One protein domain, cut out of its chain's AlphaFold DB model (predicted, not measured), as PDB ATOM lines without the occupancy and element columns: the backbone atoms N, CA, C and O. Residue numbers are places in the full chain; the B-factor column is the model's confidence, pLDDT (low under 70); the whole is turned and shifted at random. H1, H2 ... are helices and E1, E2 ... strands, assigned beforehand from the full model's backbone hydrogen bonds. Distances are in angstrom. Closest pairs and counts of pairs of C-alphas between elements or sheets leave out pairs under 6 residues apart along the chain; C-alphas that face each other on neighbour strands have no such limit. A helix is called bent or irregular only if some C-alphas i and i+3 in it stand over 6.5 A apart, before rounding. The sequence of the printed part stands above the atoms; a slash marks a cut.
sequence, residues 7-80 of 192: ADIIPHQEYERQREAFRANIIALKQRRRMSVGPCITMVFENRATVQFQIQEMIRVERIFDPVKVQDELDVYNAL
ATOM      1  N   ALA A   7      28.623-115.148  -5.683       92.81
ATOM      2  CA  ALA A   7      27.190-115.048  -5.967       92.81
ATOM      3  C   ALA A   7      26.692-113.604  -6.194       92.81
ATOM      4  O   ALA A   7      25.603-113.406  -6.725       92.81
ATOM      5  N   ASP A   8      27.468-112.595  -5.788       92.38
ATOM      6  CA  ASP A   8      27.175-111.183  -6.039       92.38
ATOM      7  C   ASP A   8      27.699-110.706  -7.409       92.38
ATOM      8  O   ASP A   8      27.436-109.567  -7.812       92.38
ATOM      9  N   ILE A   9      28.449-111.548  -8.128       93.00
ATOM     10  CA  ILE A   9      28.974-111.242  -9.458       93.00
ATOM     11  C   ILE A   9      27.928-111.612 -10.514       93.00
ATOM     12  O   ILE A   9      27.624-112.770 -10.785       93.00
ATOM     13  N   ILE A  10      27.367-110.573 -11.118       92.94
ATOM     14  CA  ILE A  10      26.480-110.621 -12.280       92.94
ATOM     15  C   ILE A  10      27.246-111.213 -13.480       92.94
ATOM     16  O   ILE A  10      28.320-110.705 -13.805       92.94
ATOM     17  N   PRO A  11      26.690-112.219 -14.182       92.56
ATOM     18  CA  PRO A  11      27.285-112.775 -15.393       92.56
ATOM     19  C   PRO A  11      27.523-111.726 -16.483       92.56
ATOM     20  O   PRO A  11      26.702-110.834 -16.685       92.56
ATOM     21  N   HIS A  12      28.605-111.887 -17.248       90.44
ATOM     22  CA  HIS A  12      29.098-110.894 -18.212       90.44
ATOM     23  C   HIS A  12      28.020-110.324 -19.150       90.44
ATOM     24  O   HIS A  12      27.868-109.110 -19.247       90.44
ATOM     25  N   GLN A  13      27.231-111.187 -19.798       90.88
ATOM     26  CA  GLN A  13      26.182-110.750 -20.728       90.88
ATOM     27  C   GLN A  13      25.101-109.906 -20.043       90.88
ATOM     28  O   GLN A  13      24.638-108.913 -20.599       90.88
ATOM     29  N   GLU A  14      24.707-110.289 -18.831       92.94
ATOM     30  CA  GLU A  14      23.683-109.573 -18.073       92.94
ATOM     31  C   GLU A  14      24.239-108.281 -17.465       92.94
ATOM     32  O   GLU A  14      23.526-107.284 -17.357       92.94
ATOM     33  N   TYR A  15      25.525-108.258 -17.112       93.12
ATOM     34  CA  TYR A  15      26.193-107.047 -16.660       93.12
ATOM     35  C   TYR A  15      26.291-106.010 -17.786       93.12
ATOM     36  O   TYR A  15      25.910-104.864 -17.567       93.12
ATOM     37  N   GLU A  16      26.685-106.402 -19.004       92.81
ATOM     38  CA  GLU A  16      26.739-105.505 -20.175       92.81
ATOM     39  C   GLU A  16      25.390-104.814 -20.444       92.81
ATOM     40  O   GLU A  16      25.346-103.616 -20.724       92.81
ATOM     41  N   ARG A  17      24.267-105.528 -20.270       94.94
ATOM     42  CA  ARG A  17      22.915-104.972 -20.472       94.94
ATOM     43  C   ARG A  17      22.551-103.860 -19.491       94.94
ATOM     44  O   ARG A  17      21.826-102.942 -19.862       94.94
ATOM     45  N   GLN A  18      23.025-103.940 -18.250       94.56
ATOM     46  CA  GLN A  18      22.682-102.987 -17.187       94.56
ATOM     47  C   GLN A  18      23.843-102.070 -16.781       94.56
ATOM     48  O   GLN A  18      23.690-101.241 -15.882       94.56
ATOM     49  N   ARG A  19      24.995-102.187 -17.450       93.44
ATOM     50  CA  ARG A  19      26.245-101.508 -17.090       93.44
ATOM     51  C   ARG A  19      26.095 -99.996 -16.995       93.44
ATOM     52  O   ARG A  19      26.562 -99.403 -16.030       93.44
ATOM     53  N   GLU A  20      25.445 -99.366 -17.971       94.50
ATOM     54  CA  GLU A  20      25.287 -97.905 -17.981       94.50
ATOM     55  C   GLU A  20      24.402 -97.412 -16.827       94.50
ATOM     56  O   GLU A  20      24.755 -96.449 -16.144       94.50
ATOM     57  N   ALA A  21      23.311 -98.124 -16.521       93.62
ATOM     58  CA  ALA A  21      22.468 -97.812 -15.368       93.62
ATOM     59  C   ALA A  21      23.225 -98.016 -14.044       93.62
ATOM     60  O   ALA A  21      23.185 -97.161 -13.155       93.62
ATOM     61  N   PHE A  22      23.974 -99.117 -13.928       91.94
ATOM     62  CA  PHE A  22      24.800 -99.400 -12.757       91.94
ATOM     63  C   PHE A  22      25.867 -98.315 -12.565       91.94
ATOM     64  O   PHE A  22      25.996 -97.750 -11.481       91.94
ATOM     65  N   ARG A  23      26.577 -97.940 -13.632       93.38
ATOM     66  CA  ARG A  23      27.591 -96.880 -13.623       93.38
ATOM     67  C   ARG A  23      27.012 -95.535 -13.191       93.38
ATOM     68  O   ARG A  23      27.628 -94.860 -12.367       93.38
ATOM     69  N   ALA A  24      25.842 -95.149 -13.702       92.19
ATOM     70  CA  ALA A  24      25.174 -93.910 -13.304       92.19
ATOM     71  C   ALA A  24      24.864 -93.891 -11.796       92.19
ATOM     72  O   ALA A  24      25.171 -92.909 -11.112       92.19
ATOM     73  N   ASN A  25      24.359 -95.005 -11.257       92.31
ATOM     74  CA  ASN A  25      24.109 -95.159  -9.823       92.31
ATOM     75  C   ASN A  25      25.401 -95.035  -9.000       92.31
ATOM     76  O   ASN A  25      25.423 -94.349  -7.977       92.31
ATOM     77  N   ILE A  26      26.498 -95.643  -9.461       92.50
ATOM     78  CA  ILE A  26      27.800 -95.571  -8.785       92.50
ATOM     79  C   ILE A  26      28.385 -94.160  -8.817       92.50
ATOM     80  O   ILE A  26      28.935 -93.717  -7.811       92.50
ATOM     81  N   ILE A  27      28.237 -93.417  -9.917       88.44
ATOM     82  CA  ILE A  27      28.666 -92.011  -9.988       88.44
ATOM     83  C   ILE A  27      27.914 -91.175  -8.948       88.44
ATOM     84  O   ILE A  27      28.548 -90.461  -8.168       88.44
ATOM     85  N   ALA A  28      26.585 -91.300  -8.889       88.94
ATOM     86  CA  ALA A  28      25.764 -90.585  -7.912       88.94
ATOM     87  C   ALA A  28      26.137 -90.956  -6.465       88.94
ATOM     88  O   ALA A  28      26.193 -90.097  -5.582       88.94
ATOM     89  N   LEU A  29      26.447 -92.229  -6.222       88.06
ATOM     90  CA  LEU A  29      26.884 -92.720  -4.920       88.06
ATOM     91  C   LEU A  29      28.259 -92.159  -4.528       88.06
ATOM     92  O   LEU A  29      28.412 -91.648  -3.419       88.06
ATOM     93  N   LYS A  30      29.242 -92.179  -5.441       86.06
ATOM     94  CA  LYS A  30      30.582 -91.616  -5.204       86.06
ATOM     95  C   LYS A  30      30.533 -90.109  -4.970       86.06
ATOM     96  O   LYS A  30      31.269 -89.619  -4.123       86.06
ATOM     97  N   GLN A  31      29.653 -89.370  -5.649       85.06
ATOM     98  CA  GLN A  31      29.482 -87.928  -5.419       85.06
ATOM     99  C   GLN A  31      29.122 -87.603  -3.964       85.06
ATOM    100  O   GLN A  31      29.701 -86.687  -3.390       85.06
ATOM    101  N   ARG A  32      28.230 -88.384  -3.344       82.38
ATOM    102  CA  ARG A  32      27.811 -88.195  -1.940       82.38
ATOM    103  C   ARG A  32      28.865 -88.624  -0.919       82.38
ATOM    104  O   ARG A  32      28.721 -88.341   0.263       82.38
ATOM    105  N   ARG A  33      29.901 -89.329  -1.374       82.88
ATOM    106  CA  ARG A  33      30.965 -89.932  -0.557       82.88
ATOM    107  C   ARG A  33      32.319 -89.275  -0.801       82.88
ATOM    108  O   ARG A  33      33.350 -89.820  -0.416       82.88
ATOM    109  N   ARG A  34      32.319 -88.123  -1.472       81.25
ATOM    110  CA  ARG A  34      33.503 -87.307  -1.723       81.25
ATOM    111  C   ARG A  34      33.727 -86.341  -0.572       81.25
ATOM    112  O   ARG A  34      32.823 -85.607  -0.193       81.25
ATOM    113  N   MET A  35      34.952 -86.316  -0.071       79.31
ATOM    114  CA  MET A  35      35.406 -85.392   0.958       79.31
ATOM    115  C   MET A  35      36.667 -84.693   0.464       79.31
ATOM    116  O   MET A  35      37.638 -85.347   0.085       79.31
ATOM    117  N   SER A  36      36.657 -83.365   0.447       75.94
ATOM    118  CA  SER A  36      37.854 -82.585   0.133       75.94
ATOM    119  C   SER A  36      38.747 -82.480   1.366       75.94
ATOM    120  O   SER A  36      38.275 -82.159   2.454       75.94
ATOM    121  N   VAL A  37      40.043 -82.725   1.183       75.19
ATOM    122  CA  VAL A  37      41.084 -82.529   2.196       75.19
ATOM    123  C   VAL A  37      41.973 -81.386   1.716       75.19
ATOM    124  O   VAL A  37      42.900 -81.569   0.926       75.19
ATOM    125  N   GLY A  38      41.636 -80.171   2.147       71.75
ATOM    126  CA  GLY A  38      42.255 -78.952   1.627       71.75
ATOM    127  C   GLY A  38      41.934 -78.702   0.141       71.75
ATOM    128  O   GLY A  38      40.955 -79.239  -0.381       71.75
ATOM    129  N   PRO A  39      42.733 -77.871  -0.555       74.94
ATOM    130  CA  PRO A  39      42.425 -77.437  -1.921       74.94
ATOM    131  C   PRO A  39      42.799 -78.455  -3.010       74.94
ATOM    132  O   PRO A  39      42.296 -78.357  -4.125       74.94
ATOM    133  N   CYS A  40      43.678 -79.420  -2.713       74.06
ATOM    134  CA  CYS A  40      44.311 -80.263  -3.737       74.06
ATOM    135  C   CYS A  40      43.916 -81.743  -3.677       74.06
ATOM    136  O   CYS A  40      44.171 -82.476  -4.629       74.06
ATOM    137  N   ILE A  41      43.329 -82.206  -2.571       62.94
ATOM    138  CA  ILE A  41      43.052 -83.629  -2.355       62.94
ATOM    139  C   ILE A  41      41.546 -83.828  -2.231       62.94
ATOM    140  O   ILE A  41      40.863 -83.125  -1.492       62.94
ATOM    141  N   THR A  42      41.014 -84.809  -2.958       68.81
ATOM    142  CA  THR A  42      39.647 -85.302  -2.771       68.81
ATOM    143  C   THR A  42      39.703 -86.790  -2.482       68.81
ATOM    144  O   THR A  42      40.189 -87.564  -3.302       68.81
ATOM    145  N   MET A  43      39.183 -87.188  -1.330       78.62
ATOM    146  CA  MET A  43      38.991 -88.580  -0.953       78.62
ATOM    147  C   MET A  43      37.590 -89.038  -1.353       78.62
ATOM    148  O   MET A  43      36.641 -88.253  -1.305       78.62
ATOM    149  N   VAL A  44      37.451 -90.305  -1.737       79.00
ATOM    150  CA  VAL A  44      36.149 -90.954  -1.947       79.00
ATOM    151  C   VAL A  44      36.071 -92.157  -1.028       79.00
ATOM    152  O   VAL A  44      36.929 -93.031  -1.094       79.00
ATOM    153  N   PHE A  45      35.046 -92.209  -0.185       81.31
ATOM    154  CA  PHE A  45      34.812 -93.366   0.671       81.31
ATOM    155  C   PHE A  45      34.117 -94.467  -0.128       81.31
ATOM    156  O   PHE A  45      32.970 -94.308  -0.560       81.31
ATOM    157  N   GLU A  46      34.817 -95.580  -0.328       82.19
ATOM    158  CA  GLU A  46      34.272 -96.757  -1.001       82.19
ATOM    159  C   GLU A  46      33.280 -97.502  -0.083       82.19
ATOM    160  O   GLU A  46      33.335 -97.438   1.148       82.19
ATOM    161  N   ASN A  47      32.326 -98.203  -0.687       82.75
ATOM    162  CA  ASN A  47      31.401 -99.097  -0.006       82.75
ATOM    163  C   ASN A  47      31.202-100.374  -0.819       82.75
ATOM    164  O   ASN A  47      31.743-100.538  -1.909       82.75
ATOM    165  N   ARG A  48      30.360-101.276  -0.314       88.31
ATOM    166  CA  ARG A  48      30.092-102.543  -0.994       88.31
ATOM    167  C   ARG A  48      29.680-102.388  -2.461       88.31
ATOM    168  O   ARG A  48      30.175-103.130  -3.295       88.31
ATOM    169  N   ALA A  49      28.801-101.440  -2.785       89.81
ATOM    170  CA  ALA A  49      28.325-101.253  -4.156       89.81
ATOM    171  C   ALA A  49      29.418-100.683  -5.074       89.81
ATOM    172  O   ALA A  49      29.544-101.108  -6.222       89.81
ATOM    173  N   THR A  50      30.226 -99.741  -4.582       89.75
ATOM    174  CA  THR A  50      31.307 -99.152  -5.379       89.75
ATOM    175  C   THR A  50      32.473-100.113  -5.590       89.75
ATOM    176  O   THR A  50      33.030-100.130  -6.686       89.75
ATOM    177  N   VAL A  51      32.778-100.967  -4.609       90.38
ATOM    178  CA  VAL A  51      33.757-102.053  -4.757       90.38
ATOM    179  C   VAL A  51      33.218-103.148  -5.682       90.38
ATOM    180  O   VAL A  51      33.932-103.589  -6.575       90.38
ATOM    181  N   GLN A  52      31.939-103.528  -5.569       93.12
ATOM    182  CA  GLN A  52      31.311-104.494  -6.486       93.12
ATOM    183  C   GLN A  52      31.391-104.023  -7.935       93.12
ATOM    184  O   GLN A  52      31.714-104.813  -8.814       93.12
ATOM    185  N   PHE A  53      31.159-102.734  -8.184       93.44
ATOM    186  CA  PHE A  53      31.349-102.153  -9.509       93.44
ATOM    187  C   PHE A  53      32.786-102.290 -10.019       93.44
ATOM    188  O   PHE A  53      32.989-102.614 -11.183       93.44
ATOM    189  N   GLN A  54      33.782-102.030  -9.167       91.94
ATOM    190  CA  GLN A  54      35.194-102.113  -9.549       91.94
ATOM    191  C   GLN A  54      35.599-103.544  -9.896       91.94
ATOM    192  O   GLN A  54      36.203-103.751 -10.943       91.94
ATOM    193  N   ILE A  55      35.190-104.518  -9.078       93.38
ATOM    194  CA  ILE A  55      35.410-105.946  -9.342       93.38
ATOM    195  C   ILE A  55      34.761-106.340 -10.671       93.38
ATOM    196  O   ILE A  55      35.389-106.980 -11.509       93.38
ATOM    197  N   GLN A  56      33.522-105.900 -10.904       94.06
ATOM    198  CA  GLN A  56      32.804-106.188 -12.143       94.06
ATOM    199  C   GLN A  56      33.461-105.576 -13.377       94.06
ATOM    200  O   GLN A  56      33.589-106.239 -14.404       94.06
ATOM    201  N   GLU A  57      33.904-104.319 -13.296       94.88
ATOM    202  CA  GLU A  57      34.634-103.689 -14.395       94.88
ATOM    203  C   GLU A  57      35.979-104.378 -14.648       94.88
ATOM    204  O   GLU A  57      36.325-104.558 -15.814       94.88
ATOM    205  N   MET A  58      36.696-104.810 -13.604       92.75
ATOM    206  CA  MET A  58      37.961-105.541 -13.742       92.75
ATOM    207  C   MET A  58      37.752-106.879 -14.459       92.75
ATOM    208  O   MET A  58      38.319-107.109 -15.526       92.75
ATOM    209  N   ILE A  59      36.835-107.708 -13.948       93.44
ATOM    210  CA  ILE A  59      36.457-108.999 -14.542       93.44
ATOM    211  C   ILE A  59      36.036-108.838 -16.010       93.44
ATOM    212  O   ILE A  59      36.394-109.656 -16.861       93.44
ATOM    213  N   ARG A  60      35.280-107.780 -16.329       93.81
ATOM    214  CA  ARG A  60      34.784-107.496 -17.684       93.81
ATOM    215  C   ARG A  60      35.897-107.091 -18.647       93.81
ATOM    216  O   ARG A  60      35.916-107.592 -19.772       93.81
ATOM    217  N   VAL A  61      36.777-106.176 -18.239       93.50
ATOM    218  CA  VAL A  61      37.874-105.661 -19.079       93.50
ATOM    219  C   VAL A  61      38.899-106.756 -19.349       93.50
ATOM    220  O   VAL A  61      39.251-106.984 -20.505       93.50
ATOM    221  N   GLU A  62      39.292-107.484 -18.308       92.75
ATOM    222  CA  GLU A  62      40.294-108.551 -18.379       92.75
ATOM    223  C   GLU A  62      39.708-109.898 -18.840       92.75
ATOM    224  O   GLU A  62      40.432-110.875 -19.021       92.75
ATOM    225  N   ARG A  63      38.385-109.964 -19.068       92.19
ATOM    226  CA  ARG A  63      37.654-111.172 -19.497       92.19
ATOM    227  C   ARG A  63      37.964-112.384 -18.611       92.19
ATOM    228  O   ARG A  63      38.274-113.477 -19.089       92.19
ATOM    229  N   ILE A  64      37.874-112.177 -17.302       90.00
ATOM    230  CA  ILE A  64      38.169-113.194 -16.295       90.00
ATOM    231  C   ILE A  64      36.931-114.076 -16.107       90.00
ATOM    232  O   ILE A  64      35.948-113.671 -15.500       90.00
ATOM    233  N   PHE A  65      36.963-115.298 -16.636       89.44
ATOM    234  CA  PHE A  65      35.858-116.259 -16.484       89.44
ATOM    235  C   PHE A  65      36.205-117.446 -15.586       89.44
ATOM    236  O   PHE A  65      35.321-118.206 -15.198       89.44
ATOM    237  N   ASP A  66      37.490-117.613 -15.274       93.44
ATOM    238  CA  ASP A  66      37.974-118.654 -14.378       93.44
ATOM    239  C   ASP A  66      37.552-118.327 -12.932       93.44
ATOM    240  O   ASP A  66      37.962-117.280 -12.420       93.44
ATOM    241  N   PRO A  67      36.768-119.192 -12.258       92.19
ATOM    242  CA  PRO A  67      36.326-118.962 -10.886       92.19
ATOM    243  C   PRO A  67      37.465-118.712  -9.896       92.19
ATOM    244  O   PRO A  67      37.272-117.957  -8.946       92.19
ATOM    245  N   VAL A  68      38.642-119.312 -10.111       94.06
ATOM    246  CA  VAL A  68      39.805-119.111  -9.234       94.06
ATOM    247  C   VAL A  68      40.316-117.680  -9.364       94.06
ATOM    248  O   VAL A  68      40.440-116.980  -8.370       94.06
ATOM    249  N   LYS A  69      40.494-117.199 -10.596       92.06
ATOM    250  CA  LYS A  69      40.932-115.819 -10.847       92.06
ATOM    251  C   LYS A  69      39.891-114.785 -10.419       92.06
ATOM    252  O   LYS A  69      40.244-113.704  -9.969       92.06
ATOM    253  N   VAL A  70      38.601-115.109 -10.545       92.12
ATOM    254  CA  VAL A  70      37.524-114.265 -10.002       92.12
ATOM    255  C   VAL A  70      37.637-114.164  -8.480       92.12
ATOM    256  O   VAL A  70      37.425-113.085  -7.932       92.12
ATOM    257  N   GLN A  71      37.981-115.259  -7.796       92.56
ATOM    258  CA  GLN A  71      38.215-115.237  -6.354       92.56
ATOM    259  C   GLN A  71      39.439-114.392  -5.983       92.56
ATOM    260  O   GLN A  71      39.344-113.610  -5.041       92.56
ATOM    261  N   ASP A  72      40.528-114.464  -6.753       92.25
ATOM    262  CA  ASP A  72      41.710-113.621  -6.532       92.25
ATOM    263  C   ASP A  72      41.351-112.121  -6.595       92.25
ATOM    264  O   ASP A  72      41.722-111.347  -5.711       92.25
ATOM    265  N   GLU A  73      40.556-111.709  -7.589       90.75
ATOM    266  CA  GLU A  73      40.053-110.331  -7.686       90.75
ATOM    267  C   GLU A  73      39.139-109.972  -6.506       90.75
ATOM    268  O   GLU A  73      39.264-108.899  -5.907       90.75
ATOM    269  N   LEU A  74      38.225-110.871  -6.128       91.69
ATOM    270  CA  LEU A  74      37.363-110.670  -4.963       91.69
ATOM    271  C   LEU A  74      38.193-110.421  -3.703       91.69
ATOM    272  O   LEU A  74      37.861-109.513  -2.944       91.69
ATOM    273  N   ASP A  75      39.265-111.174  -3.484       87.94
ATOM    274  CA  ASP A  75      40.103-111.058  -2.292       87.94
ATOM    275  C   ASP A  75      40.874-109.729  -2.265       87.94
ATOM    276  O   ASP A  75      40.861-109.033  -1.242       87.94
ATOM    277  N   VAL A  76      41.455-109.315  -3.398       87.12
ATOM    278  CA  VAL A  76      42.157-108.024  -3.539       87.12
ATOM    279  C   VAL A  76      41.226-106.852  -3.233       87.12
ATOM    280  O   VAL A  76      41.567-105.957  -2.459       87.12
ATOM    281  N   TYR A  77      40.029-106.852  -3.812       84.69
ATOM    282  CA  TYR A  77      39.094-105.741  -3.660       84.69
ATOM    283  C   TYR A  77      38.315-105.782  -2.341       84.69
ATOM    284  O   TYR A  77      38.019-104.727  -1.776       84.69
ATOM    285  N   ASN A  78      38.009-106.963  -1.796       85.25
ATOM    286  CA  ASN A  78      37.391-107.080  -0.473       85.25
ATOM    287  C   ASN A  78      38.304-106.533   0.632       85.25
ATOM    288  O   ASN A  78      37.785-106.025   1.624       85.25
ATOM    289  N   ALA A  79      39.631-106.551   0.452       80.56
ATOM    290  CA  ALA A  79      40.566-105.896   1.370       80.56
ATOM    291  C   ALA A  79      40.387-104.364   1.435       80.56
ATOM    292  O   ALA A  79      40.768-103.743   2.425       80.56
ATOM    293  N   LEU A  80      39.775-103.751   0.413       77.81
ATOM    294  CA  LEU A  80      39.430-102.324   0.402       77.81
ATOM    295  C   LEU A  80      38.111-102.026   1.123       77.81
ATOM    296  O   LEU A  80      37.803-100.858   1.379       77.81
TER     297      LEU A  80
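This is residues 7 to 80 of the 192 residues of a protein of Nitrospira sp. CG24B (UniProt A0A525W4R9). Three helices lie side by side in a row with H2 in the middle, between the long, kinked H1 and the shorter H3, and a small two-stranded hairpin of E1 and E2 lies beyond the last residues of H1, at one end of the long axis. The chain goes along H1 to the hairpin, then comes back through H2 and folds back again into H3. The printed part has 74 residues, with three named helices and two named strands in the order H1, E1, E2, H2, H3; the sheet is E1 - E2, antiparallel, and the class is mostly helix. The whole is only just loose, close to compact, with a radius of gyration of the C-alphas of 13.9 A, and its elongated outline spans 43 by 26 by 19 A.

H1, residues 12 to 32, has a kink of 63 degrees near residue 19 and is irregular, with C-alphas 17 and 20 being 7.9 A apart. A tight link of one residue joins it to E1, residues 34 to 37. E1 and E2, residues 41 to 44, form an antiparallel hairpin, their directions at 151 degrees. Across it N 35 and O 43 are 2.9 A apart and N 43 and O 35 are 2.8 A apart, both within hydrogen-bond range. The closest C-alphas of H1 and E2, those of Lys 30 and Val 44, are 6.5 A apart. H2, residues 48 to 61, touches H1 at a steep tilt of 42 degrees, opposite ways; their closest C-alphas are those of Ile 26 and Thr 50, 6.1 A apart. H3, residues 67 to 78, forms a helical hairpin with H2. These two touch at a steep tilt of 41 degrees, opposite ways, and their closest C-alphas, those of Val 51 and Tyr 77, are 6.6 A apart. H1 and H3 are apart, and E1 is apart from H2 and H3. Every O i to N i+4 pair is within hydrogen-bond range in H2 and H3, and 15 of 17 in H1.

H1 begins at His 12, C-alpha (29.098, -110.894, -18.212), and measures 28.0 A from first to last C-alpha. E1 measures 9.8 A and E2 10.1 A. H2 begins at Arg 48, C-alpha (30.092, -102.543, -0.994), and measures 19.9 A. H3 measures 15.8 A and ends at Asn 78, C-alpha (37.391, -107.080, -0.473).

The two C-alphas farthest apart, those of Pro 39 and Asp 66, are 43.3 A apart. The printed part has no cut, and its four links between named elements are tight. The mean pLDDT of the printed part is 88.1, and residues 41 to 42, in E2, are under 70.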